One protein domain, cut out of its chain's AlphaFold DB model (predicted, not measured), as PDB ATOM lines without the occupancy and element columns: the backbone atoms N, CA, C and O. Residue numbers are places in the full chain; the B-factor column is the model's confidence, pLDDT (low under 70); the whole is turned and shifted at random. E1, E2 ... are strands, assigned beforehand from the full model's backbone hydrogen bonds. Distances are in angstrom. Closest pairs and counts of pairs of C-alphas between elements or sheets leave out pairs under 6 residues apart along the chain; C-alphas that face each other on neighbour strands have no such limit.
ATOM      1  N   TYR A   3     155.382 131.496 104.305       83.69
ATOM      2  CA  TYR A   3     154.270 131.202 103.400       83.69
ATOM      3  C   TYR A   3     153.093 130.608 104.173       83.69
ATOM      4  O   TYR A   3     153.259 129.619 104.893       83.69
ATOM      5  N   ASP A   4     151.923 131.217 103.994       82.44
ATOM      6  CA  ASP A   4     150.619 130.695 104.402       82.44
ATOM      7  C   ASP A   4     150.056 129.875 103.233       82.44
ATOM      8  O   ASP A   4     149.724 130.424 102.176       82.44
ATOM      9  N   VAL A   5     149.972 128.556 103.412       77.38
ATOM     10  CA  VAL A   5     149.489 127.633 102.374       77.38
ATOM     11  C   VAL A   5     147.981 127.775 102.161       77.38
ATOM     12  O   VAL A   5     147.520 127.695 101.022       77.38
ATOM     13  N   ASP A   6     147.225 128.044 103.226       77.31
ATOM     14  CA  ASP A   6     145.763 128.107 103.190       77.31
ATOM     15  C   ASP A   6     145.283 129.326 102.396       77.31
ATOM     16  O   ASP A   6     144.320 129.254 101.633       77.31
ATOM     17  N   ASN A   7     145.995 130.447 102.532       79.44
ATOM     18  CA  ASN A   7     145.640 131.713 101.885       79.44
ATOM     19  C   ASN A   7     146.471 132.007 100.636       79.44
ATOM     20  O   ASN A   7     146.206 132.980  99.934       79.44
ATOM     21  N   LYS A   8     147.457 131.152 100.340       80.81
ATOM     22  CA  LYS A   8     148.416 131.314  99.239       80.81
ATOM     23  C   LYS A   8     149.163 132.650  99.297       80.81
ATOM     24  O   LYS A   8     149.509 133.216  98.259       80.81
ATOM     25  N   THR A   9     149.434 133.136 100.505       81.50
ATOM     26  CA  THR A   9     150.073 134.436 100.738       81.50
ATOM     27  C   THR A   9     151.502 134.236 101.220       81.50
ATOM     28  O   THR A   9     151.760 133.464 102.143       81.50
ATOM     29  N   ALA A  10     152.441 134.964 100.617       80.38
ATOM     30  CA  ALA A  10     153.830 135.010 101.056       80.38
ATOM     31  C   ALA A  10     154.112 136.336 101.769       80.38
ATOM     32  O   ALA A  10     153.830 137.405 101.231       80.38
ATOM     33  N   ILE A  11     154.711 136.260 102.955       83.69
ATOM     34  CA  ILE A  11     155.268 137.405 103.675       83.69
ATOM     35  C   ILE A  11     156.787 137.262 103.618       83.69
ATOM     36  O   ILE A  11     157.361 136.248 104.029       83.69
ATOM     37  N   TYR A  12     157.466 138.254 103.064       79.88
ATOM     38  CA  TYR A  12     158.913 138.232 102.932       79.88
ATOM     39  C   TYR A  12     159.480 139.637 103.042       79.88
ATOM     40  O   TYR A  12     158.823 140.621 102.719       79.88
ATOM     41  N   GLU A  13     160.728 139.696 103.473       75.06
ATOM     42  CA  GLU A  13     161.500 140.920 103.558       75.06
ATOM     43  C   GLU A  13     162.826 140.679 102.833       75.06
ATOM     44  O   GLU A  13     163.394 139.587 102.907       75.06
ATOM     45  N   THR A  14     163.277 141.664 102.056       69.44
ATOM     46  CA  THR A  14     164.497 141.581 101.229       69.44
ATOM     47  C   THR A  14     165.556 142.579 101.706       69.44
ATOM     48  O   THR A  14     166.257 143.194 100.904       69.44
ATOM     49  N   PRO A  29     151.348 139.514 111.088       82.12
ATOM     50  CA  PRO A  29     150.171 140.150 111.666       82.12
ATOM     51  C   PRO A  29     149.359 139.174 112.527       82.12
ATOM     52  O   PRO A  29     149.134 138.024 112.148       82.12
ATOM     53  N   SER A  30     148.847 139.642 113.665       80.88
ATOM     54  CA  SER A  30     148.113 138.809 114.637       80.88
ATOM     55  C   SER A  30     146.839 138.158 114.080       80.88
ATOM     56  O   SER A  30     146.379 137.158 114.627       80.88
ATOM     57  N   PHE A  31     146.297 138.668 112.968       78.62
ATOM     58  CA  PHE A  31     145.170 138.062 112.246       78.62
ATOM     59  C   PHE A  31     145.461 136.637 111.739       78.62
ATOM     60  O   PHE A  31     144.536 135.870 111.477       78.62
ATOM     61  N   TYR A  32     146.737 136.261 111.624       77.19
ATOM     62  CA  TYR A  32     147.149 134.937 111.168       77.19
ATOM     63  C   TYR A  32     147.349 133.907 112.294       77.19
ATOM     64  O   TYR A  32     147.838 132.807 112.039       77.19
ATOM     65  N   LYS A  33     146.993 134.235 113.540       79.06
ATOM     66  CA  LYS A  33     147.116 133.307 114.672       79.06
ATOM     67  C   LYS A  33     146.254 132.050 114.460       79.06
ATOM     68  O   LYS A  33     145.127 132.134 113.978       79.06
ATOM     69  N   GLY A  34     146.783 130.894 114.836       81.56
ATOM     70  CA  GLY A  34     146.217 129.559 114.651       81.56
ATOM     71  C   GLY A  34     146.573 128.889 113.322       81.56
ATOM     72  O   GLY A  34     146.077 127.794 113.060       81.56
ATOM     73  N   ARG A  35     147.396 129.516 112.473       81.88
ATOM     74  CA  ARG A  35     147.699 129.022 111.119       81.88
ATOM     75  C   ARG A  35     149.067 128.371 111.029       81.88
ATOM     76  O   ARG A  35     149.989 128.738 111.759       81.88
ATOM     77  N   THR A  36     149.189 127.429 110.094       84.62
ATOM     78  CA  THR A  36     150.460 126.766 109.796       84.62
ATOM     79  C   THR A  36     151.242 127.579 108.784       84.62
ATOM     80  O   THR A  36     150.786 127.847 107.675       84.62
ATOM     81  N   PHE A  37     152.456 127.926 109.169       85.75
ATOM     82  CA  PHE A  37     153.371 128.695 108.363       85.75
ATOM     83  C   PHE A  37     154.579 127.867 107.997       85.75
ATOM     84  O   PHE A  37     155.189 127.234 108.854       85.75
ATOM     85  N   HIS A  38     154.951 127.919 106.726       87.75
ATOM     86  CA  HIS A  38     156.193 127.348 106.234       87.75
ATOM     87  C   HIS A  38     157.234 128.451 106.082       87.75
ATOM     88  O   HIS A  38     156.916 129.561 105.657       87.75
ATOM     89  N   THR A  39     158.479 128.167 106.441       86.44
ATOM     90  CA  THR A  39     159.543 129.170 106.495       86.44
ATOM     91  C   THR A  39     160.703 128.802 105.582       86.44
ATOM     92  O   THR A  39     161.127 127.650 105.516       86.44
ATOM     93  N   TRP A  40     161.232 129.801 104.879       85.12
ATOM     94  CA  TRP A  40     162.422 129.680 104.042       85.12
ATOM     95  C   TRP A  40     163.352 130.860 104.275       85.12
ATOM     96  O   TRP A  40     162.907 132.000 104.458       85.12
ATOM     97  N   MET A  41     164.648 130.594 104.182       79.81
ATOM     98  CA  MET A  41     165.706 131.588 104.275       79.81
ATOM     99  C   MET A  41     166.588 131.513 103.032       79.81
ATOM    100  O   MET A  41     167.027 130.437 102.640       79.81
ATOM    101  N   ALA A  42     166.841 132.657 102.403       75.19
ATOM    102  CA  ALA A  42     167.728 132.766 101.252       75.19
ATOM    103  C   ALA A  42     168.739 133.884 101.501       75.19
ATOM    104  O   ALA A  42     168.397 134.925 102.061       75.19
ATOM    105  N   PHE A  43     169.980 133.660 101.076       70.81
ATOM    106  CA  PHE A  43     171.053 134.644 101.159       70.81
ATOM    107  C   PHE A  43     171.299 135.221  99.769       70.81
ATOM    108  O   PHE A  43     171.643 134.489  98.845       70.81
ATOM    109  N   ILE A  44     171.125 136.533  99.624       66.50
ATOM    110  CA  ILE A  44     171.514 137.254  98.412       66.50
ATOM    111  C   ILE A  44     172.831 137.951  98.742       66.50
ATOM    112  O   ILE A  44     172.867 138.788  99.647       66.50
ATOM    113  N   ALA A  45     173.913 137.546  98.076       58.81
ATOM    114  CA  ALA A  45     175.197 138.220  98.213       58.81
ATOM    115  C   ALA A  45     175.096 139.662  97.682       58.81
ATOM    116  O   ALA A  45     174.345 139.940  96.745       58.81
ATOM    117  N   ASP A  46     175.835 140.583  98.303       59.53
ATOM    118  CA  ASP A  46     175.786 142.024  97.994       59.53
ATOM    119  C   ASP A  46     176.212 142.334  96.545       59.53
ATOM    120  O   ASP A  46     175.724 143.276  95.924       59.53
ATOM    121  N   ASP A  47     177.040 141.463  95.959       63.00
ATOM    122  CA  ASP A  47     177.447 141.522  94.553       63.00
ATOM    123  C   ASP A  47     176.304 141.243  93.559       63.00
ATOM    124  O   ASP A  47     176.486 141.425  92.356       63.00
ATOM    125  N   ARG A  48     175.122 140.812  94.037       59.28
ATOM    126  CA  ARG A  48     173.966 140.354  93.238       59.28
ATOM    127  C   ARG A  48     174.299 139.253  92.222       59.28
ATOM    128  O   ARG A  48     173.458 138.925  91.387       59.28
ATOM    129  N   MET A  49     175.493 138.674  92.295       58.81
ATOM    130  CA  MET A  49     175.976 137.629  91.398       58.81
ATOM    131  C   MET A  49     175.793 136.241  92.015       58.81
ATOM    132  O   MET A  49     175.608 135.269  91.284       58.81
ATOM    133  N   GLY A  50     175.770 136.144  93.349       54.44
ATOM    134  CA  GLY A  50     175.440 134.921  94.080       54.44
ATOM    135  C   GLY A  50     174.034 134.952  94.684       54.44
ATOM    136  O   GLY A  50     173.843 135.451  95.794       54.44
ATOM    137  N   ILE A  51     173.045 134.376  93.993       57.12
ATOM    138  CA  ILE A  51     171.757 134.029  94.614       57.12
ATOM    139  C   ILE A  51     171.936 132.654  95.264       57.12
ATOM    140  O   ILE A  51     172.024 131.646  94.564       57.12
ATOM    141  N   SER A  52     172.015 132.598  96.595       61.66
ATOM    142  CA  SER A  52     171.985 131.314  97.300       61.66
ATOM    143  C   SER A  52     170.604 130.679  97.142       61.66
ATOM    144  O   SER A  52     169.584 131.364  97.264       61.66
ATOM    145  N   ALA A  53     170.564 129.371  96.880       63.44
ATOM    146  CA  ALA A  53     169.317 128.618  96.861       63.44
ATOM    147  C   ALA A  53     168.599 128.778  98.212       63.44
ATOM    148  O   ALA A  53     169.216 128.691  99.273       63.44
ATOM    149  N   SER A  54     167.293 129.040  98.180       71.25
ATOM    150  CA  SER A  54     166.488 129.177  99.392       71.25
ATOM    151  C   SER A  54     166.490 127.873 100.193       71.25
ATOM    152  O   SER A  54     166.041 126.840  99.694       71.25
ATOM    153  N   THR A  55     166.934 127.931 101.445       82.00
ATOM    154  CA  THR A  55     166.899 126.815 102.391       82.00
ATOM    155  C   THR A  55     165.555 126.792 103.104       82.00
ATOM    156  O   THR A  55     165.109 127.806 103.643       82.00
ATOM    157  N   TYR A  56     164.900 125.631 103.124       84.62
ATOM    158  CA  TYR A  56     163.693 125.423 103.922       84.62
ATOM    159  C   TYR A  56     164.052 125.307 105.407       84.62
ATOM    160  O   TYR A  56     164.913 124.510 105.778       84.62
ATOM    161  N   CYS A  57     163.392 126.095 106.251       85.25
ATOM    162  CA  CYS A  57     163.677 126.181 107.684       85.25
ATOM    163  C   CYS A  57     162.648 125.437 108.549       85.25
ATOM    164  O   CYS A  57     162.832 125.333 109.758       85.25
ATOM    165  N   GLY A  58     161.591 124.888 107.942       87.31
ATOM    166  CA  GLY A  58     160.544 124.148 108.644       87.31
ATOM    167  C   GLY A  58     159.225 124.907 108.727       87.31
ATOM    168  O   GLY A  58     159.047 125.961 108.110       87.31
ATOM    169  N   SER A  59     158.293 124.342 109.490       89.19
ATOM    170  CA  SER A  59     156.949 124.879 109.681       89.19
ATOM    171  C   SER A  59     156.588 125.016 111.154       89.19
ATOM    172  O   SER A  59     157.029 124.216 111.977       89.19
ATOM    173  N   PHE A  60     155.748 125.994 111.476       85.12
ATOM    174  CA  PHE A  60     155.220 126.202 112.824       85.12
ATOM    175  C   PHE A  60     153.763 126.670 112.783       85.12
ATOM    176  O   PHE A  60     153.303 127.181 111.762       85.12
ATOM    177  N   VAL A  61     153.045 126.496 113.894       85.31
ATOM    178  CA  VAL A  61     151.703 127.060 114.092       85.31
ATOM    179  C   VAL A  61     151.853 128.350 114.892       85.31
ATOM    180  O   VAL A  61     152.448 128.318 115.971       85.31
ATOM    181  N   PHE A  62     151.389 129.471 114.339       78.75
ATOM    182  CA  PHE A  62     151.498 130.795 114.969       78.75
ATOM    183  C   PHE A  62     150.406 131.047 116.013       78.75
ATOM    184  O   PHE A  62     149.261 130.612 115.773       78.75
TER     185      PHE A  62
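What this domain is: This is residues 3 to 14 and 29 to 62 of the 62 residues of an uncharacterized protein of Pedobacter terrae (UniProt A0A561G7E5). With little regular structure, this is a long hairpin of two strands, E2 and E3, whose loop sticks out at one end with residues 45 to 50, while the short strand E1 lies apart from both. The 46 printed residues have no named helix and three strands, E1, E2, E3 along the chain; E2 and E3 form an antiparallel sheet. The class is all strand, with under half of the residues, 16, in named elements. The whole is a loose rod, radius of gyration of the C-alphas 13.0 A, spanning 39 by 18 by 15 A.

Where its parts are: E1, residues 9 to 11, 6.7 A long, begins at C-alpha 9 (150.073, 134.436, 100.738). E2, residues 36 to 41, measures 16.9 A. E3, residues 55 to 61, measures 19.2 A and ends at C-alpha 61 (151.703, 127.060, 114.092).

How they stand to each other: E1 pairs with no named strand and is apart from E2 and E3. The hairpin strands E2 and E3 are antiparallel, 157 degrees between directions; C-alphas 38 and 59 face each other at 4.3 A. N 39 and O 58, 2.8 A, are within hydrogen-bond range.

The domain as a whole: The C-alphas farthest apart, of Gly 34 and Asp 47, are separated by 39.0 A. Residues 15 to 28 are cut out, a C-alpha gap of 17.8 A. The E2 to E3 link is long. Residues 14 and 44 to 53 have pLDDT under 70.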